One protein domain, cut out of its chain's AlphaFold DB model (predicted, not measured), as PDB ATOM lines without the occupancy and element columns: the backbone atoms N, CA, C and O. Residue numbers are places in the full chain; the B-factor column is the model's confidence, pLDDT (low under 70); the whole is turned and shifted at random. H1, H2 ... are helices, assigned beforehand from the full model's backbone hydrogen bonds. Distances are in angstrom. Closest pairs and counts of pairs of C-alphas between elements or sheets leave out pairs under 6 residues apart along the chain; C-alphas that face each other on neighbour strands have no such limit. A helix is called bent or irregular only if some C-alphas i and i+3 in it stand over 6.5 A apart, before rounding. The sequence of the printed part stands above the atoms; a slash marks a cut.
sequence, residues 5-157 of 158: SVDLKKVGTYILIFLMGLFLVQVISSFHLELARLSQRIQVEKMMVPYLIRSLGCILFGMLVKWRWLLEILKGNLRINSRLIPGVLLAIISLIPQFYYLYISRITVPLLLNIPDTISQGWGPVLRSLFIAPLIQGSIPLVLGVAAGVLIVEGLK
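AT A GLANCE: This is residues 5 to 157 of the 158 residues of an uncharacterized protein of Candidatus Syntrophonatronum acetioxidans (UniProt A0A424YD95). The longest helix, H1, folds back into H2 as a long helical hairpin, and H4 and H7 pack on H2 away from H1, making with it a small up-and-down bundle in which each helix runs against the one before it in the chain. A second, smaller hairpin, H5 and H6, extends the long axis at one end; residues 5 to 13 of H1 stick out at the other, where short H3 also lies. The printed part has 153 residues with seven named helices, H1 to H7 in chain order, and no named strand: all helix. It is loose, with a radius of gyration of the C-alphas of 19.5 A, and flat, spanning 74 by 39 by 21 A.

IN THESE COORDINATES: Find C-alpha 5 at (41.450, 27.620, -5.422); from there H1, residues 5 to 40, runs 53.7 A to C-alpha 40 at (52.888, 29.010, 47.059). H2, residues 44 to 65, measures 31.9 A and is irregular, only just: C-alphas 46 and 49 are 6.6 A apart. Next come H3, residues 67 to 74, 10.2 A, and H4, residues 84 to 95, 16.5 A. H5, residues 98 to 113, measures 22.2 A, with a kink of 30 degrees near residue 107; H6, residues 123 to 136, measures 19.1 A. H7, residues 140 to 155, runs 21.7 A to C-alpha 155 at (25.060, 38.088, 21.402).

HOW THE PARTS SIT: Start at H1: it touches H2 at a shallow tilt of 21 degrees, opposite ways, the closest C-alphas being those of Ile 28 and Arg 54, 5.0 A apart. H1 is apart from H4 and H7. H2 touches H7 at a steep tilt of 40 degrees, the same way; look at the C-alphas of Gly 62 and Val 146, the closest, 4.1 A apart. H4 touches H7 at a shallow tilt of 26 degrees, opposite ways, closest at the C-alphas of Leu 84 and Gly 155, 4.1 A. With residues 98 to 102 alone H5 touches H6, closest at the C-alphas of Gln 98 and Ile 136, 5.7 A. H3 and H7 only just touch, with 3 pairs of C-alphas within 8 A, the closest being Leu 70 and Val 153, 6.5 A. Each O i to N i+4 pair is within hydrogen-bond range in H3, H4 and H7; the counts are 31 of 32 in H1, 15 of 18 in H2, 8 of 12 in H5 and 7 of 10 in H6.

THE WHOLE: The C-alphas farthest apart, those of Ser 5 and Thr 118, are 74.3 A apart. Residues 116 to 123 also stand free. The printed part has no cut and no long link. The mean pLDDT of the printed part is 77.9; look for values under 70 at residues 5 to 6, 44 and 99 to 138.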
ATOM      1  N   SER A   5      41.019  26.342  -6.006       62.12
ATOM      2  CA  SER A   5      41.450  27.620  -5.422       62.12
ATOM      3  C   SER A   5      40.638  28.045  -4.188       62.12
ATOM      4  O   SER A   5      41.160  28.723  -3.299       62.12
ATOM      5  N   VAL A   6      39.365  27.642  -4.112       62.94
ATOM      6  CA  VAL A   6      38.451  28.022  -3.024       62.94
ATOM      7  C   VAL A   6      38.691  27.155  -1.788       62.94
ATOM      8  O   VAL A   6      38.611  27.649  -0.660       62.94
ATOM      9  N   ASP A   7      39.043  25.888  -1.985       73.19
ATOM     10  CA  ASP A   7      39.261  24.946  -0.888       73.19
ATOM     11  C   ASP A   7      40.609  25.177  -0.191       73.19
ATOM     12  O   ASP A   7      40.666  25.165   1.038       73.19
ATOM     13  N   LEU A   8      41.660  25.551  -0.932       78.56
ATOM     14  CA  LEU A   8      42.962  25.935  -0.363       78.56
ATOM     15  C   LEU A   8      42.870  27.140   0.591       78.56
ATOM     16  O   LEU A   8      43.448  27.122   1.679       78.56
ATOM     17  N   LYS A   9      42.086  28.168   0.237       79.25
ATOM     18  CA  LYS A   9      41.868  29.349   1.098       79.25
ATOM     19  C   LYS A   9      41.109  29.004   2.381       79.25
ATOM     20  O   LYS A   9      41.415  29.541   3.449       79.25
ATOM     21  N   LYS A  10      40.139  28.087   2.294       82.00
ATOM     22  CA  LYS A  10      39.405  27.592   3.466       82.00
ATOM     23  C   LYS A  10      40.345  26.824   4.388       82.00
ATOM     24  O   LYS A  10      40.405  27.153   5.568       82.00
ATOM     25  N   VAL A  11      41.111  25.873   3.849       87.50
ATOM     26  CA  VAL A  11      42.081  25.069   4.611       87.50
ATOM     27  C   VAL A  11      43.105  25.958   5.321       87.50
ATOM     28  O   VAL A  11      43.314  25.791   6.521       87.50
ATOM     29  N   GLY A  12      43.660  26.964   4.635       87.44
ATOM     30  CA  GLY A  12      44.579  27.930   5.250       87.44
ATOM     31  C   GLY A  12      43.964  28.676   6.439       87.44
ATOM     32  O   GLY A  12      44.593  28.803   7.486       87.44
ATOM     33  N   THR A  13      42.701  29.096   6.316       86.88
ATOM     34  CA  THR A  13      41.965  29.746   7.416       86.88
ATOM     35  C   THR A  13      41.812  28.817   8.625       86.88
ATOM     36  O   THR A  13      42.069  29.239   9.751       86.88
ATOM     37  N   TYR A  14      41.457  27.542   8.414       88.25
ATOM     38  CA  TYR A  14      41.346  26.563   9.507       88.25
ATOM     39  C   TYR A  14      42.675  26.333  10.226       88.25
ATOM     40  O   TYR A  14      42.698  26.302  11.455       88.25
ATOM     41  N   ILE A  15      43.773  26.204   9.476       91.88
ATOM     42  CA  ILE A  15      45.114  26.021  10.045       91.88
ATOM     43  C   ILE A  15      45.497  27.234  10.897       91.88
ATOM     44  O   ILE A  15      45.963  27.068  12.021       91.88
ATOM     45  N   LEU A  16      45.247  28.450  10.406       91.31
ATOM     46  CA  LEU A  16      45.534  29.681  11.143       91.31
ATOM     47  C   LEU A  16      44.760  29.746  12.470       91.31
ATOM     48  O   LEU A  16      45.345  30.025  13.515       91.31
ATOM     49  N   ILE A  17      43.459  29.448  12.448       90.62
ATOM     50  CA  ILE A  17      42.621  29.450  13.657       90.62
ATOM     51  C   ILE A  17      43.074  28.373  14.638       90.62
ATOM     52  O   ILE A  17      43.115  28.616  15.842       90.62
ATOM     53  N   PHE A  18      43.444  27.197  14.133       91.06
ATOM     54  CA  PHE A  18      43.980  26.122  14.956       91.06
ATOM     55  C   PHE A  18      45.289  26.539  15.645       91.06
ATOM     56  O   PHE A  18      45.420  26.368  16.856       91.06
ATOM     57  N   LEU A  19      46.214  27.166  14.911       93.81
ATOM     58  CA  LEU A  19      47.456  27.707  15.470       93.81
ATOM     59  C   LEU A  19      47.194  28.804  16.511       93.81
ATOM     60  O   LEU A  19      47.809  28.784  17.576       93.81
ATOM     61  N   MET A  20      46.251  29.719  16.257       92.00
ATOM     62  CA  MET A  20      45.831  30.714  17.254       92.00
ATOM     63  C   MET A  20      45.241  30.055  18.506       92.00
ATOM     64  O   MET A  20      45.520  30.496  19.621       92.00
ATOM     65  N   GLY A  21      44.460  28.987  18.340       90.69
ATOM     66  CA  GLY A  21      43.913  28.209  19.448       90.69
ATOM     67  C   GLY A  21      45.012  27.580  20.302       90.69
ATOM     68  O   GLY A  21      44.994  27.731  21.522       90.69
ATOM     69  N   LEU A  22      46.006  26.947  19.672       92.56
ATOM     70  CA  LEU A  22      47.169  26.388  20.366       92.56
ATOM     71  C   LEU A  22      47.976  27.464  21.097       92.56
ATOM     72  O   LEU A  22      48.361  27.267  22.248       92.56
ATOM     73  N   PHE A  23      48.186  28.617  20.458       93.69
ATOM     74  CA  PHE A  23      48.871  29.746  21.076       93.69
ATOM     75  C   PHE A  23      48.135  30.239  22.330       93.69
ATOM     76  O   PHE A  23      48.753  30.395  23.383       93.69
ATOM     77  N   LEU A  24      46.810  30.414  22.263       91.56
ATOM     78  CA  LEU A  24      46.007  30.807  23.425       91.56
ATOM     79  C   LEU A  24      46.081  29.772  24.550       91.56
ATOM     80  O   LEU A  24      46.269  30.149  25.707       91.56
ATOM     81  N   VAL A  25      45.989  28.480  24.229       91.06
ATOM     82  CA  VAL A  25      46.129  27.401  25.221       91.06
ATOM     83  C   VAL A  25      47.500  27.459  25.900       91.06
ATOM     84  O   VAL A  25      47.579  27.353  27.126       91.06
ATOM     85  N   GLN A  26      48.567  27.700  25.138       92.75
ATOM     86  CA  GLN A  26      49.920  27.832  25.678       92.75
ATOM     87  C   GLN A  26      50.058  29.044  26.613       92.75
ATOM     88  O   GLN A  26      50.662  28.928  27.684       92.75
ATOM     89  N   VAL A  27      49.477  30.190  26.242       90.19
ATOM     90  CA  VAL A  27      49.454  31.400  27.081       90.19
ATOM     91  C   VAL A  27      48.700  31.125  28.385       90.19
ATOM     92  O   VAL A  27      49.245  31.343  29.466       90.19
ATOM     93  N   ILE A  28      47.487  30.566  28.306       89.25
ATOM     94  CA  ILE A  28      46.667  30.218  29.478       89.25
ATOM     95  C   ILE A  28      47.423  29.257  30.408       89.25
ATOM     96  O   ILE A  28      47.429  29.459  31.625       89.25
ATOM     97  N   SER A  29      48.080  28.237  29.847       88.75
ATOM     98  CA  SER A  29      48.862  27.246  30.598       88.75
ATOM     99  C   SER A  29      50.073  27.870  31.303       88.75
ATOM    100  O   SER A  29      50.290  27.640  32.495       88.75
ATOM    101  N   SER A  30      50.819  28.732  30.608       88.06
ATOM    102  CA  SER A  30      52.001  29.404  31.164       88.06
ATOM    103  C   SER A  30      51.637  30.280  32.366       88.06
ATOM    104  O   SER A  30      52.247  30.163  33.431       88.06
ATOM    105  N   PHE A  31      50.574  31.081  32.240       87.06
ATOM    106  CA  PHE A  31      50.090  31.914  33.340       87.06
ATOM    107  C   PHE A  31      49.442  31.098  34.463       87.06
ATOM    108  O   PHE A  31      49.529  31.483  35.628       87.06
ATOM    109  N   HIS A  32      48.834  29.946  34.162       85.56
ATOM    110  CA  HIS A  32      48.333  29.039  35.195       85.56
ATOM    111  C   HIS A  32      49.460  28.514  36.094       85.56
ATOM    112  O   HIS A  32      49.324  28.533  37.320       85.56
ATOM    113  N   LEU A  33      50.583  28.103  35.498       85.44
ATOM    114  CA  LEU A  33      51.765  27.663  36.242       85.44
ATOM    115  C   LEU A  33      52.393  28.807  37.045       85.44
ATOM    116  O   LEU A  33      52.809  28.602  38.185       85.44
ATOM    117  N   GLU A  34      52.439  30.017  36.486       85.56
ATOM    118  CA  GLU A  34      52.934  31.201  37.192       85.56
ATOM    119  C   GLU A  34      52.074  31.537  38.420       85.56
ATOM    120  O   GLU A  34      52.607  31.710  39.516       85.56
ATOM    121  N   LEU A  35      50.746  31.519  38.280       83.19
ATOM    122  CA  LEU A  35      49.803  31.679  39.392       83.19
ATOM    123  C   LEU A  35      49.995  30.620  40.480       83.19
ATOM    124  O   LEU A  35      49.973  30.960  41.662       83.19
ATOM    125  N   ALA A  36      50.215  29.358  40.102       81.56
ATOM    126  CA  ALA A  36      50.472  28.278  41.054       81.56
ATOM    127  C   ALA A  36      51.791  28.478  41.824       81.56
ATOM    128  O   ALA A  36      51.875  28.170  43.011       81.56
ATOM    129  N   ARG A  37      52.822  29.038  41.181       82.88
ATOM    130  CA  ARG A  37      54.094  29.373  41.847       82.88
ATOM    131  C   ARG A  37      53.958  30.582  42.767       82.88
ATOM    132  O   ARG A  37      54.533  30.595  43.855       82.88
ATOM    133  N   LEU A  38      53.218  31.604  42.342       79.12
ATOM    134  CA  LEU A  38      52.984  32.802  43.146       79.12
ATOM    135  C   LEU A  38      52.127  32.487  44.373       79.12
ATOM    136  O   LEU A  38      52.425  33.003  45.454       79.12
ATOM    137  N   SER A  39      51.115  31.621  44.236       75.56
ATOM    138  CA  SER A  39      50.248  31.201  45.345       75.56
ATOM    139  C   SER A  39      51.026  30.511  46.460       75.56
ATOM    140  O   SER A  39      50.838  30.844  47.628       75.56
ATOM    141  N   GLN A  40      51.985  29.656  46.105       77.94
ATOM    142  CA  GLN A  40      52.888  29.010  47.059       77.94
ATOM    143  C   GLN A  40      53.800  29.999  47.800       77.94
ATOM    144  O   GLN A  40      54.220  29.725  48.920       77.94
ATOM    145  N   ARG A  41      54.102  31.156  47.200       76.75
ATOM    146  CA  ARG A  41      54.961  32.196  47.792       76.75
ATOM    147  C   ARG A  41      54.185  33.300  48.520       76.75
ATOM    148  O   ARG A  41      54.808  34.256  48.966       76.75
ATOM    149  N   ILE A  42      52.852  33.198  48.611       71.81
ATOM    150  CA  ILE A  42      51.957  34.177  49.262       71.81
ATOM    151  C   ILE A  42      52.134  35.607  48.686       71.81
ATOM    152  O   ILE A  42      51.882  36.613  49.339       71.81
ATOM    153  N   GLN A  43      52.538  35.737  47.418       74.62
ATOM    154  CA  GLN A  43      52.740  37.047  46.771       74.62
ATOM    155  C   GLN A  43      51.449  37.541  46.107       74.62
ATOM    156  O   GLN A  43      51.371  37.616  44.881       74.62
ATOM    157  N   VAL A  44      50.418  37.839  46.909       69.56
ATOM    158  CA  VAL A  44      49.049  38.155  46.433       69.56
ATOM    159  C   VAL A  44      49.026  39.356  45.485       69.56
ATOM    160  O   VAL A  44      48.358  39.311  44.454       69.56
ATOM    161  N   GLU A  45      49.830  40.381  45.763       74.19
ATOM    162  CA  GLU A  45      49.932  41.591  44.934       74.19
ATOM    163  C   GLU A  45      50.375  41.292  43.494       74.19
ATOM    164  O   GLU A  45      49.924  41.933  42.548       74.19
ATOM    165  N   LYS A  46      51.208  40.262  43.303       80.31
ATOM    166  CA  LYS A  46      51.715  39.877  41.980       80.31
ATOM    167  C   LYS A  46      50.804  38.898  41.243       80.31
ATOM    168  O   LYS A  46      51.041  38.631  40.072       80.31
ATOM    169  N   MET A  47      49.761  38.368  41.888       79.75
ATOM    170  CA  MET A  47      48.837  37.408  41.266       79.75
ATOM    171  C   MET A  47      47.790  38.069  40.366       79.75
ATOM    172  O   MET A  47      47.186  37.389  39.538       79.75
ATOM    173  N   MET A  48      47.556  39.376  40.511       83.38
ATOM    174  CA  MET A  48      46.480  40.073  39.799       83.38
ATOM    175  C   MET A  48      46.692  40.083  38.279       83.38
ATOM    176  O   MET A  48      45.808  39.678  37.527       83.38
ATOM    177  N   VAL A  49      47.876  40.500  37.827       87.00
ATOM    178  CA  VAL A  49      48.230  40.560  36.401       87.00
ATOM    179  C   VAL A  49      48.150  39.187  35.717       87.00
ATOM    180  O   VAL A  49      47.407  39.068  34.740       87.00
ATOM    181  N   PRO A  50      48.820  38.124  36.211       86.31
ATOM    182  CA  PRO A  50      48.754  36.813  35.569       86.31
ATOM    183  C   PRO A  50      47.337  36.222  35.601       86.31
ATOM    184  O   PRO A  50      46.947  35.518  34.668       86.31
ATOM    185  N   TYR A  51      46.525  36.538  36.621       86.75
ATOM    186  CA  TYR A  51      45.112  36.145  36.658       86.75
ATOM    187  C   TYR A  51      44.305  36.796  35.538       86.75
ATOM    188  O   TYR A  51      43.604  36.098  34.803       86.75
ATOM    189  N   LEU A  52      44.422  38.115  35.381       88.06
ATOM    190  CA  LEU A  52      43.704  38.856  34.346       88.06
ATOM    191  C   LEU A  52      44.084  38.369  32.949       88.06
ATOM    192  O   LEU A  52      43.194  38.119  32.139       88.06
ATOM    193  N   ILE A  53      45.377  38.160  32.683       88.81
ATOM    194  CA  ILE A  53      45.842  37.657  31.383       88.81
ATOM    195  C   ILE A  53      45.273  36.262  31.108       88.81
ATOM    196  O   ILE A  53      44.758  36.005  30.019       88.81
ATOM    197  N   ARG A  54      45.299  35.368  32.102       89.00
ATOM    198  CA  ARG A  54      44.720  34.023  31.983       89.00
ATOM    199  C   ARG A  54      43.211  34.074  31.719       89.00
ATOM    200  O   ARG A  54      42.731  33.376  30.829       89.00
ATOM    201  N   SER A  55      42.473  34.905  32.455       89.62
ATOM    202  CA  SER A  55      41.020  35.054  32.295       89.62
ATOM    203  C   SER A  55      40.651  35.645  30.933       89.62
ATOM    204  O   SER A  55      39.770  35.123  30.250       89.62
ATOM    205  N   LEU A  56      41.359  36.690  30.495       91.62
ATOM    206  CA  LEU A  56      41.206  37.266  29.158       91.62
ATOM    207  C   LEU A  56      41.519  36.236  28.073       91.62
ATOM    208  O   LEU A  56      40.764  36.118  27.111       91.62
ATOM    209  N   GLY A  57      42.576  35.441  28.253       91.38
ATOM    210  CA  GLY A  57      42.912  34.334  27.362       91.38
ATOM    211  C   GLY A  57      41.758  33.340  27.214       91.38
ATOM    212  O   GLY A  57      41.424  32.962  26.093       91.38
ATOM    213  N   CYS A  58      41.094  32.970  28.312       92.25
ATOM    214  CA  CYS A  58      39.916  32.099  28.277       92.25
ATOM    215  C   CYS A  58      38.720  32.733  27.549       92.25
ATOM    216  O   CYS A  58      38.066  32.049  26.763       92.25
ATOM    217  N   ILE A  59      38.460  34.028  27.753       93.94
ATOM    218  CA  ILE A  59      37.407  34.753  27.024       93.94
ATOM    219  C   ILE A  59      37.704  34.766  25.522       93.94
ATOM    220  O   ILE A  59      36.852  34.382  24.721       93.94
ATOM    221  N   LEU A  60      38.922  35.146  25.135       93.50
ATOM    222  CA  LEU A  60      39.356  35.169  23.737       93.50
ATOM    223  C   LEU A  60      39.291  33.779  23.103       93.50
ATOM    224  O   LEU A  60      38.851  33.641  21.963       93.50
ATOM    225  N   PHE A  61      39.663  32.741  23.851       93.56
ATOM    226  CA  PHE A  61      39.533  31.360  23.404       93.56
ATOM    227  C   PHE A  61      38.067  30.992  23.145       93.56
ATOM    228  O   PHE A  61      37.750  30.445  22.090       93.56
ATOM    229  N   GLY A  62      37.153  31.366  24.045       92.38
ATOM    230  CA  GLY A  62      35.711  31.199  23.844       92.38
ATOM    231  C   GLY A  62      35.187  31.917  22.598       92.38
ATOM    232  O   GLY A  62      34.410  31.345  21.834       92.38
ATOM    233  N   MET A  63      35.655  33.140  22.333       93.44
ATOM    234  CA  MET A  63      35.309  33.863  21.102       93.44
ATOM    235  C   MET A  63      35.845  33.148  19.852       93.44
ATOM    236  O   MET A  63      35.135  33.019  18.852       93.44
ATOM    237  N   LEU A  64      37.075  32.628  19.919       93.19
ATOM    238  CA  LEU A  64      37.723  31.898  18.829       93.19
ATOM    239  C   LEU A  64      36.994  30.587  18.487       93.19
ATOM    240  O   LEU A  64      36.943  30.202  17.321       93.19
ATOM    241  N   VAL A  65      36.342  29.928  19.452       91.88
ATOM    242  CA  VAL A  65      35.483  28.755  19.172       91.88
ATOM    243  C   VAL A  65      34.381  29.101  18.160       91.88
ATOM    244  O   VAL A  65      34.030  28.284  17.307       91.88
ATOM    245  N   LYS A  66      33.869  30.335  18.194       91.62
ATOM    246  CA  LYS A  66      32.872  30.861  17.252       91.62
ATOM    247  C   LYS A  66      33.513  31.715  16.146       91.62
ATOM    248  O   LYS A  66      32.881  32.640  15.639       91.62
ATOM    249  N   TRP A  67      34.730  31.372  15.708       90.00
ATOM    250  CA  TRP A  67      35.521  32.146  14.737       90.00
ATOM    251  C   TRP A  67      34.772  32.543  13.456       90.00
ATOM    252  O   TRP A  67      35.012  33.625  12.935       90.00
ATOM    253  N   ARG A  68      33.865  31.703  12.932       88.25
ATOM    254  CA  ARG A  68      33.099  32.027  11.711       88.25
ATOM    255  C   ARG A  68      32.263  33.291  11.903       88.25
ATOM    256  O   ARG A  68      32.323  34.193  11.080       88.25
ATOM    257  N   TRP A  69      31.558  33.363  13.029       88.94
ATOM    258  CA  TRP A  69      30.747  34.513  13.420       88.94
ATOM    259  C   TRP A  69      31.621  35.706  13.797       88.94
ATOM    260  O   TRP A  69      31.309  36.834  13.440       88.94
ATOM    261  N   LEU A  70      32.766  35.455  14.438       87.50
ATOM    262  CA  LEU A  70      33.747  36.498  14.728       87.50
ATOM    263  C   LEU A  70      34.243  37.186  13.443       87.50
ATOM    264  O   LEU A  70      34.343  38.408  13.402       87.50
ATOM    265  N   LEU A  71      34.495  36.426  12.370       87.44
ATOM    266  CA  LEU A  71      34.870  36.987  11.067       87.44
ATOM    267  C   LEU A  71      33.745  37.814  10.429       87.44
ATOM    268  O   LEU A  71      34.036  38.782   9.733       87.44
ATOM    269  N   GLU A  72      32.478  37.449  10.630       86.94
ATOM    270  CA  GLU A  72      31.327  38.230  10.145       86.94
ATOM    271  C   GLU A  72      31.158  39.541  10.921       86.94
ATOM    272  O   GLU A  72      30.953  40.595  10.315       86.94
ATOM    273  N   ILE A  73      31.348  39.493  12.241       86.88
ATOM    274  CA  ILE A  73      31.361  40.670  13.117       86.88
ATOM    275  C   ILE A  73      32.476  41.640  12.700       86.88
ATOM    276  O   ILE A  73      32.228  42.835  12.553       86.88
ATOM    277  N   LEU A  74      33.687  41.134  12.433       85.12
ATOM    278  CA  LEU A  74      34.823  41.946  11.967       85.12
ATOM    279  C   LEU A  74      34.598  42.570  10.581       85.12
ATOM    280  O   LEU A  74      35.204  43.590  10.264       85.12
ATOM    281  N   LYS A  75      33.715  41.988   9.762       87.25
ATOM    282  CA  LYS A  75      33.283  42.563   8.478       87.25
ATOM    283  C   LYS A  75      32.194  43.633   8.631       87.25
ATOM    284  O   LYS A  75      31.735  44.164   7.625       87.25
ATOM    285  N   GLY A  76      31.782  43.948   9.860       81.62
ATOM    286  CA  GLY A  76      30.809  44.995  10.170       81.62
ATOM    287  C   GLY A  76      29.355  44.526  10.236       81.62
ATOM    288  O   GLY A  76      28.471  45.361  10.415       81.62
ATOM    289  N   ASN A  77      29.076  43.221  10.128       80.50
ATOM    290  CA  ASN A  77      27.710  42.709  10.258       80.50
ATOM    291  C   ASN A  77      27.373  42.443  11.735       80.50
ATOM    292  O   ASN A  77      27.439  41.312  12.214       80.50
ATOM    293  N   LEU A  78      27.076  43.517  12.465       85.06
ATOM    294  CA  LEU A  78      26.807  43.501  13.902       85.06
ATOM    295  C   LEU A  78      25.317  43.700  14.188       85.06
ATOM    296  O   LEU A  78      24.719  44.696  13.774       85.06
ATOM    297  N   ARG A  79      24.730  42.791  14.973       83.31
ATOM    298  CA  ARG A  79      23.445  43.018  15.646       83.31
ATOM    299  C   ARG A  79      23.574  42.683  17.118       83.31
ATOM    300  O   ARG A  79      24.076  41.629  17.479       83.31
ATOM    301  N   ILE A  80      23.103  43.588  17.966       87.38
ATOM    302  CA  ILE A  80      23.126  43.396  19.413       87.38
ATOM    303  C   ILE A  80      21.858  42.649  19.823       87.38
ATOM    304  O   ILE A  80      20.746  43.102  19.556       87.38
ATOM    305  N   ASN A  81      22.035  41.514  20.489       89.56
ATOM    306  CA  ASN A  81      20.970  40.688  21.041       89.56
ATOM    307  C   ASN A  81      21.039  40.682  22.580       89.56
ATOM    308  O   ASN A  81      22.101  40.873  23.176       89.56
ATOM    309  N   SER A  82      19.921  40.387  23.245       88.50
ATOM    310  CA  SER A  82      19.814  40.281  24.707       88.50
ATOM    311  C   SER A  82      20.756  39.234  25.313       88.50
ATOM    312  O   SER A  82      21.130  39.349  26.477       88.50
ATOM    313  N   ARG A  83      21.218  38.256  24.517       87.69
ATOM    314  CA  ARG A  83      22.247  37.269  24.901       87.69
ATOM    315  C   ARG A  83      23.619  37.881  25.198       87.69
ATOM    316  O   ARG A  83      24.417  37.251  25.888       87.69
ATOM    317  N   LEU A  84      23.882  39.106  24.741       90.38
ATOM    318  CA  LEU A  84      25.109  39.829  25.076       90.38
ATOM    319  C   LEU A  84      25.189  40.130  26.580       90.38
ATOM    320  O   LEU A  84      26.266  40.044  27.160       90.38
ATOM    321  N   ILE A  85      24.051  40.422  27.220       90.75
ATOM    322  CA  ILE A  85      23.973  40.789  28.642       90.75
ATOM    323  C   ILE A  85      24.530  39.677  29.548       90.75
ATOM    324  O   ILE A  85      25.473  39.956  30.293       90.75
ATOM    325  N   PRO A  86      24.043  38.418  29.490       90.06
ATOM    326  CA  PRO A  86      24.622  37.346  30.294       90.06
ATOM    327  C   PRO A  86      26.076  37.048  29.901       90.06
ATOM    328  O   PRO A  86      26.872  36.722  30.775       90.06
ATOM    329  N   GLY A  87      26.462  37.214  28.629       90.69
ATOM    330  CA  GLY A  87      27.855  37.048  28.195       90.69
ATOM    331  C   GLY A  87      28.811  38.053  28.847       90.69
ATOM    332  O   GLY A  87      29.837  37.663  29.403       90.69
ATOM    333  N   VAL A  88      28.451  39.337  28.848       92.00
ATOM    334  CA  VAL A  88      29.235  40.404  29.492       92.00
ATOM    335  C   VAL A  88      29.266  40.219  31.009       92.00
ATOM    336  O   VAL A  88      30.324  40.361  31.617       92.00
ATOM    337  N   LEU A  89      28.142  39.838  31.623       90.62
ATOM    338  CA  LEU A  89      28.079  39.582  33.061       90.62
ATOM    339  C   LEU A  89      29.029  38.446  33.472       90.62
ATOM    340  O   LEU A  89      29.792  38.587  34.428       90.62
ATOM    341  N   LEU A  90      29.042  37.345  32.716       89.62
ATOM    342  CA  LEU A  90      29.970  36.238  32.946       89.62
ATOM    343  C   LEU A  90      31.431  36.639  32.720       89.62
ATOM    344  O   LEU A  90      32.296  36.210  33.483       89.62
ATOM    345  N   ALA A  91      31.712  37.485  31.725       89.12
ATOM    346  CA  ALA A  91      33.059  38.003  31.495       89.12
ATOM    347  C   ALA A  91      33.550  38.809  32.705       89.12
ATOM    348  O   ALA A  91      34.651  38.557  33.197       89.12
ATOM    349  N   ILE A  92      32.714  39.707  33.238       89.06
ATOM    350  CA  ILE A  92      33.030  40.491  34.439       89.06
ATOM    351  C   ILE A  92      33.309  39.561  35.624       89.06
ATOM    352  O   ILE A  92      34.330  39.719  36.287       89.06
ATOM    353  N   ILE A  93      32.456  38.559  35.853       85.25
ATOM    354  CA  ILE A  93      32.637  37.588  36.943       85.25
ATOM    355  C   ILE A  93      33.948  36.809  36.779       85.25
ATOM    356  O   ILE A  93      34.679  36.632  37.749       85.25
ATOM    357  N   SER A  94      34.287  36.379  35.559       85.81
ATOM    358  CA  SER A  94      35.533  35.643  35.305       85.81
ATOM    359  C   SER A  94      36.789  36.473  35.600       85.81
ATOM    360  O   SER A  94      37.773  35.938  36.111       85.81
ATOM    361  N   LEU A  95      36.729  37.788  35.357       86.56
ATOM    362  CA  LEU A  95      37.843  38.718  35.555       86.56
ATOM    363  C   LEU A  95      38.128  39.028  37.028       86.56
ATOM    364  O   LEU A  95      39.214  39.523  37.332       86.56
ATOM    365  N   ILE A  96      37.204  38.726  37.943       83.44
ATOM    366  CA  ILE A  96      37.411  38.943  39.376       83.44
ATOM    367  C   ILE A  96      38.354  37.853  39.910       83.44
ATOM    368  O   ILE A  96      38.016  36.668  39.846       83.44
ATOM    369  N   PRO A  97      39.527  38.209  40.465       73.62
ATOM    370  CA  PRO A  97      40.457  37.216  40.979       73.62
ATOM    371  C   PRO A  97      39.895  36.422  42.158       73.62
ATOM    372  O   PRO A  97      39.251  36.964  43.054       73.62
ATOM    373  N   GLN A  98      40.218  35.131  42.218       70.19
ATOM    374  CA  GLN A  98      39.734  34.223  43.270       70.19
ATOM    375  C   GLN A  98      40.078  34.681  44.691       70.19
ATOM    376  O   GLN A  98      39.288  34.511  45.618       70.19
ATOM    377  N   PHE A  99      41.238  35.317  44.867       66.56
ATOM    378  CA  PHE A  99      41.650  35.856  46.160       66.56
ATOM    379  C   PHE A  99      40.775  37.033  46.623       66.56
ATOM    380  O   PHE A  99      40.595  37.203  47.828       66.56
ATOM    381  N   TYR A 100      40.157  37.791  45.706       67.75
ATOM    382  CA  TYR A 100      39.171  38.813  46.071       67.75
ATOM    383  C   TYR A 100      37.892  38.187  46.622       67.75
ATOM    384  O   TYR A 100      37.355  38.692  47.605       67.75
ATOM    385  N   TYR A 101      37.437  37.054  46.077       63.31
ATOM    386  CA  TYR A 101      36.306  36.324  46.660       63.31
ATOM    387  C   TYR A 101      36.624  35.822  48.067       63.31
ATOM    388  O   TYR A 101      35.769  35.899  48.944       63.31
ATOM    389  N   LEU A 102      37.858  35.380  48.325       61.78
ATOM    390  CA  LEU A 102      38.293  35.024  49.678       61.78
ATOM    391  C   LEU A 102      38.284  36.239  50.616       61.78
ATOM    392  O   LEU A 102      37.755  36.132  51.722       61.78
ATOM    393  N   TYR A 103      38.785  37.392  50.167       60.47
ATOM    394  CA  TYR A 103      38.801  38.636  50.942       60.47
ATOM    395  C   TYR A 103      37.381  39.133  51.264       60.47
ATOM    396  O   TYR A 103      37.040  39.323  52.430       60.47
ATOM    397  N   ILE A 104      36.506  39.216  50.258       57.88
ATOM    398  CA  ILE A 104      35.086  39.584  50.403       57.88
ATOM    399  C   ILE A 104      34.352  38.565  51.280       57.88
ATOM    400  O   ILE A 104      33.567  38.931  52.151       57.88
ATOM    401  N   SER A 105      34.638  37.270  51.124       55.81
ATOM    402  CA  SER A 105      34.013  36.240  51.955       55.81
ATOM    403  C   SER A 105      34.447  36.309  53.421       55.81
ATOM    404  O   SER A 105      33.675  35.874  54.275       55.81
ATOM    405  N   ARG A 106      35.650  36.821  53.720       53.56
ATOM    406  CA  ARG A 106      36.166  36.997  55.086       53.56
ATOM    407  C   ARG A 106      35.758  38.331  55.713       53.56
ATOM    408  O   ARG A 106      35.616  38.378  56.925       53.56
ATOM    409  N   ILE A 107      35.565  39.383  54.916       50.72
ATOM    410  CA  ILE A 107      35.336  40.751  55.413       50.72
ATOM    411  C   ILE A 107      33.882  41.182  55.273       50.72
ATOM    412  O   ILE A 107      33.332  41.787  56.182       50.72
ATOM    413  N   THR A 108      33.226  40.860  54.164       45.41
ATOM    414  CA  THR A 108      31.890  41.384  53.858       45.41
ATOM    415  C   THR A 108      30.781  40.502  54.425       45.41
ATOM    416  O   THR A 108      29.769  41.015  54.880       45.41
ATOM    417  N   VAL A 109      30.963  39.180  54.470       45.78
ATOM    418  CA  VAL A 109      29.913  38.265  54.955       45.78
ATOM    419  C   VAL A 109      29.650  38.360  56.470       45.78
ATOM    420  O   VAL A 109      28.477  38.367  56.835       45.78
ATOM    421  N   PRO A 110      30.655  38.480  57.362       45.94
ATOM    422  CA  PRO A 110      30.363  38.693  58.782       45.94
ATOM    423  C   PRO A 110      29.894  40.128  59.084       45.94
ATOM    424  O   PRO A 110      29.071  40.327  59.973       45.94
ATOM    425  N   LEU A 111      30.362  41.128  58.325       43.47
ATOM    426  CA  LEU A 111      30.122  42.543  58.634       43.47
ATOM    427  C   LEU A 111      28.760  43.066  58.145       43.47
ATOM    428  O   LEU A 111      28.167  43.908  58.810       43.47
ATOM    429  N   LEU A 112      28.239  42.579  57.008       42.59
ATOM    430  CA  LEU A 112      26.954  43.060  56.468       42.59
ATOM    431  C   LEU A 112      25.729  42.427  57.134       42.59
ATOM    432  O   LEU A 112      24.623  42.933  56.971       42.59
ATOM    433  N   LEU A 113      25.911  41.316  57.851       44.56
ATOM    434  CA  LEU A 113      24.803  40.550  58.411       44.56
ATOM    435  C   LEU A 113      24.745  40.549  59.940       44.56
ATOM    436  O   LEU A 113      23.705  40.158  60.459       44.56
ATOM    437  N   ASN A 114      25.794  40.982  60.656       41.62
ATOM    438  CA  ASN A 114      25.873  40.913  62.125       41.62
ATOM    439  C   ASN A 114      25.248  39.611  62.668       41.62
ATOM    440  O   ASN A 114      24.460  39.636  63.611       41.62
ATOM    441  N   ILE A 115      25.499  38.488  61.983       49.12
ATOM    442  CA  ILE A 115      24.980  37.194  62.402       49.12
ATOM    443  C   ILE A 115      25.954  36.726  63.473       49.12
ATOM    444  O   ILE A 115      27.094  36.405  63.126       49.12
ATOM    445  N   PRO A 116      25.556  36.711  64.757       41.47
ATOM    446  CA  PRO A 116      26.349  36.035  65.764       41.47
ATOM    447  C   PRO A 116      26.526  34.580  65.324       41.47
ATOM    448  O   PRO A 116      25.620  33.995  64.720       41.47
ATOM    449  N   ASP A 117      27.672  33.985  65.654       50.19
ATOM    450  CA  ASP A 117      28.059  32.596  65.346       50.19
ATOM    451  C   ASP A 117      27.050  31.519  65.833       50.19
ATOM    452  O   ASP A 117      27.275  30.318  65.698       50.19
ATOM    453  N   THR A 118      25.904  31.931  66.380       43.88
ATOM    454  CA  THR A 118      24.781  31.128  66.858       43.88
ATOM    455  C   THR A 118      23.678  30.849  65.824       43.88
ATOM    456  O   THR A 118      22.846  29.985  66.094       43.88
ATOM    457  N   ILE A 119      23.651  31.473  64.632       46.25
ATOM    458  CA  ILE A 119      22.673  31.129  63.562       46.25
ATOM    459  C   ILE A 119      23.324  30.239  62.492       46.25
ATOM    460  O   ILE A 119      23.393  30.552  61.304       46.25
ATOM    461  N   SER A 120      23.805  29.080  62.926       47.41
ATOM    462  CA  SER A 120      24.410  28.033  62.096       47.41
ATOM    463  C   SER A 120      23.391  27.126  61.371       47.41
ATOM    464  O   SER A 120      23.761  26.058  60.895       47.41
ATOM    465  N   GLN A 121      22.118  27.534  61.232       48.16
ATOM    466  CA  GLN A 121      21.051  26.709  60.620       48.16
ATOM    467  C   GLN A 121      20.204  27.413  59.535       48.16
ATOM    468  O   GLN A 121      19.093  26.986  59.235       48.16
ATOM    469  N   GLY A 122      20.695  28.500  58.931       54.06
ATOM    470  CA  GLY A 122      19.992  29.203  57.844       54.06
ATOM    471  C   GLY A 122      20.489  28.869  56.429       54.06
ATOM    472  O   GLY A 122      21.520  28.226  56.238       54.06
ATOM    473  N   TRP A 123      19.812  29.407  55.408       48.97
ATOM    474  CA  TRP A 123      20.242  29.332  53.999       48.97
ATOM    475  C   TRP A 123      21.521  30.133  53.693       48.97
ATOM    476  O   TRP A 123      22.129  29.931  52.648       48.97
ATOM    477  N   GLY A 124      21.963  31.029  54.580       53.09
ATOM    478  CA  GLY A 124      23.168  31.857  54.401       53.09
ATOM    479  C   GLY A 124      24.459  31.058  54.142       53.09
ATOM    480  O   GLY A 124      25.105  31.277  53.113       53.09
ATOM    481  N   PRO A 125      24.842  30.099  55.009       56.78
ATOM    482  CA  PRO A 125      25.973  29.205  54.747       56.78
ATOM    483  C   PRO A 125      25.760  28.318  53.512       56.78
ATOM    484  O   PRO A 125      26.713  28.078  52.771       56.78
ATOM    485  N   VAL A 126      24.519  27.902  53.231       57.62
ATOM    486  CA  VAL A 126      24.173  27.075  52.062       57.62
ATOM    487  C   VAL A 126      24.389  27.849  50.757       57.62
ATOM    488  O   VAL A 126      25.108  27.373  49.884       57.62
ATOM    489  N   LEU A 127      23.884  29.079  50.646       55.38
ATOM    490  CA  LEU A 127      24.084  29.958  49.488       55.38
ATOM    491  C   LEU A 127      25.563  30.325  49.297       55.38
ATOM    492  O   LEU A 127      26.057  30.335  48.170       55.38
ATOM    493  N   ARG A 128      26.310  30.544  50.388       55.88
ATOM    494  CA  ARG A 128      27.767  30.753  50.334       55.88
ATOM    495  C   ARG A 128      28.492  29.511  49.810       55.88
ATOM    496  O   ARG A 128      29.367  29.630  48.955       55.88
ATOM    497  N   SER A 129      28.104  28.321  50.261       58.69
ATOM    498  CA  SER A 129      28.676  27.064  49.767       58.69
ATOM    499  C   SER A 129      28.254  26.725  48.329       58.69
ATOM    500  O   SER A 129      29.034  26.127  47.601       58.69
ATOM    501  N   LEU A 130      27.071  27.155  47.882       59.62
ATOM    502  CA  LEU A 130      26.562  26.868  46.537       59.62
ATOM    503  C   LEU A 130      27.074  27.837  45.473       59.62
ATOM    504  O   LEU A 130      27.348  27.405  44.361       59.62
ATOM    505  N   PHE A 131      27.204  29.129  45.783       63.47
ATOM    506  CA  PHE A 131      27.567  30.140  44.783       63.47
ATOM    507  C   PHE A 131      29.010  30.629  44.915       63.47
ATOM    508  O   PHE A 131      29.652  30.890  43.903       63.47
ATOM    509  N   ILE A 132      29.554  30.718  46.135       61.34
ATOM    510  CA  ILE A 132      30.909  31.247  46.362       61.34
ATOM    511  C   ILE A 132      31.949  30.119  46.376       61.34
ATOM    512  O   ILE A 132      33.021  30.286  45.798       61.34
ATOM    513  N   ALA A 133      31.651  28.953  46.961       59.81
ATOM    514  CA  ALA A 133      32.617  27.845  46.988       59.81
ATOM    515  C   ALA A 133      33.036  27.333  45.596       59.81
ATOM    516  O   ALA A 133      34.226  27.067  45.415       59.81
ATOM    517  N   PRO A 134      32.149  27.259  44.582       59.56
ATOM    518  CA  PRO A 134      32.578  26.891  43.237       59.56
ATOM    519  C   PRO A 134      33.469  27.972  42.605       59.56
ATOM    520  O   PRO A 134      34.462  27.655  41.963       59.56
ATOM    521  N   LEU A 135      33.209  29.260  42.855       59.06
ATOM    522  CA  LEU A 135      34.053  30.355  42.350       59.06
ATOM    523  C   LEU A 135      35.476  30.342  42.945       59.06
ATOM    524  O   LEU A 135      36.419  30.821  42.309       59.06
ATOM    525  N   ILE A 136      35.641  29.749  44.132       58.47
ATOM    526  CA  ILE A 136      36.941  29.548  44.786       58.47
ATOM    527  C   ILE A 136      37.734  28.401  44.125       58.47
ATOM    528  O   ILE A 136      38.965  28.405  44.176       58.47
ATOM    529  N   GLN A 137      37.083  27.445  43.449       64.44
ATOM    530  CA  GLN A 137      37.796  26.400  42.709       64.44
ATOM    531  C   GLN A 137      38.460  26.982  41.451       64.44
ATOM    532  O   GLN A 137      37.803  27.553  40.583       64.44
ATOM    533  N   GLY A 138      39.786  26.813  41.343       63.25
ATOM    534  CA  GLY A 138      40.704  27.354  40.315       63.25
ATOM    535  C   GLY A 138      40.299  27.236  38.838       63.25
ATOM    536  O   GLY A 138      40.899  27.892  37.981       63.25
ATOM    537  N   SER A 139      39.330  26.379  38.535       71.69
ATOM    538  CA  SER A 139      38.857  26.029  37.197       71.69
ATOM    539  C   SER A 139      37.565  26.746  36.792       71.69
ATOM    540  O   SER A 139      37.367  26.989  35.603       71.69
ATOM    541  N   ILE A 140      36.698  27.127  37.735       77.19
ATOM    542  CA  ILE A 140      35.342  27.604  37.418       77.19
ATOM    543  C   ILE A 140      35.340  28.991  36.762       77.19
ATOM    544  O   ILE A 140      34.725  29.121  35.703       77.19
ATOM    545  N   PRO A 141      36.081  30.002  37.258       79.88
ATOM    546  CA  PRO A 141      36.177  31.292  36.573       79.88
ATOM    547  C   PRO A 141      36.716  31.188  35.141       79.88
ATOM    548  O   PRO A 141      36.309  31.961  34.279       79.88
ATOM    549  N   LEU A 142      37.566  30.195  34.846       82.25
ATOM    550  CA  LEU A 142      38.043  29.968  33.480       82.25
ATOM    551  C   LEU A 142      36.947  29.447  32.561       82.25
ATOM    552  O   LEU A 142      36.809  29.927  31.439       82.25
ATOM    553  N   VAL A 143      36.180  28.457  33.029       87.44
ATOM    554  CA  VAL A 143      35.054  27.903  32.269       87.44
ATOM    555  C   VAL A 143      34.014  28.994  32.024       87.44
ATOM    556  O   VAL A 143      33.506  29.108  30.910       87.44
ATOM    557  N   LEU A 144      33.767  29.848  33.024       87.88
ATOM    558  CA  LEU A 144      32.923  31.034  32.874       87.88
ATOM    559  C   LEU A 144      33.493  32.013  31.844       87.88
ATOM    560  O   LEU A 144      32.730  32.512  31.026       87.88
ATOM    561  N   GLY A 145      34.809  32.237  31.820       90.06
ATOM    562  CA  GLY A 145      35.468  33.055  30.800       90.06
ATOM    563  C   GLY A 145      35.263  32.504  29.385       90.06
ATOM    564  O   GLY A 145      34.855  33.240  28.488       90.06
ATOM    565  N   VAL A 146      35.448  31.195  29.181       92.00
ATOM    566  CA  VAL A 146      35.195  30.549  27.879       92.00
ATOM    567  C   VAL A 146      33.719  30.668  27.483       92.00
ATOM    568  O   VAL A 146      33.412  31.059  26.355       92.00
ATOM    569  N   ALA A 147      32.797  30.382  28.405       92.56
ATOM    570  CA  ALA A 147      31.360  30.505  28.165       92.56
ATOM    571  C   ALA A 147      30.953  31.953  27.841       92.56
ATOM    572  O   ALA A 147      30.167  32.181  26.921       92.56
ATOM    573  N   ALA A 148      31.534  32.929  28.542       93.94
ATOM    574  CA  ALA A 148      31.343  34.348  28.284       93.94
ATOM    575  C   ALA A 148      31.780  34.720  26.865       93.94
ATOM    576  O   ALA A 148      31.012  35.345  26.139       93.94
ATOM    577  N   GLY A 149      32.966  34.278  26.435       91.75
ATOM    578  CA  GLY A 149      33.460  34.512  25.076       91.75
ATOM    579  C   GLY A 149      32.513  33.977  23.999       91.75
ATOM    580  O   GLY A 149      32.200  34.684  23.041       91.75
ATOM    581  N   VAL A 150      31.987  32.763  24.186       93.69
ATOM    582  CA  VAL A 150      31.002  32.169  23.266       93.69
ATOM    583  C   VAL A 150      29.701  32.976  23.243       93.69
ATOM    584  O   VAL A 150      29.182  33.272  22.166       93.69
ATOM    585  N   LEU A 151      29.176  33.343  24.415       92.69
ATOM    586  CA  LEU A 151      27.921  34.091  24.535       92.69
ATOM    587  C   LEU A 151      28.028  35.517  24.000       92.69
ATOM    588  O   LEU A 151      27.060  36.009  23.428       92.69
ATOM    589  N   ILE A 152      29.184  36.166  24.140       93.12
ATOM    590  CA  ILE A 152      29.429  37.487  23.554       93.12
ATOM    591  C   ILE A 152      29.348  37.397  22.030       93.12
ATOM    592  O   ILE A 152      28.640  38.191  21.419       93.12
ATOM    593  N   VAL A 153      29.993  36.403  21.408       91.75
ATOM    594  CA  VAL A 153      29.914  36.233  19.947       91.75
ATOM    595  C   VAL A 153      28.486  35.910  19.496       91.75
ATOM    596  O   VAL A 153      28.011  36.486  18.522       91.75
ATOM    597  N   GLU A 154      27.764  35.049  20.217       88.62
ATOM    598  CA  GLU A 154      26.345  34.760  19.933       88.62
ATOM    599  C   GLU A 154      25.422  35.966  20.185       88.62
ATOM    600  O   GLU A 154      24.381  36.092  19.547       88.62
ATOM    601  N   GLY A 155      25.785  36.853  21.110       87.88
ATOM    602  CA  GLY A 155      25.060  38.088  21.402       87.88
ATOM    603  C   GLY A 155      25.287  39.196  20.375       87.88
ATOM    604  O   GLY A 155      24.476  40.112  20.307       87.88
ATOM    605  N   LEU A 156      26.364  39.111  19.592       87.62
ATOM    606  CA  LEU A 156      26.720  40.053  18.522       87.62
ATOM    607  C   LEU A 156      26.328  39.557  17.120       87.62
ATOM    608  O   LEU A 156      26.510  40.261  16.124       87.62
ATOM    609  N   LYS A 157      25.815  38.330  17.053       81.81
ATOM    610  CA  LYS A 157      25.389  37.654  15.837       81.81
ATOM    611  C   LYS A 157      23.968  38.077  15.429       81.81
ATOM    612  O   LYS A 157      23.100  38.286  16.277       81.81
TER     613      LYS A 157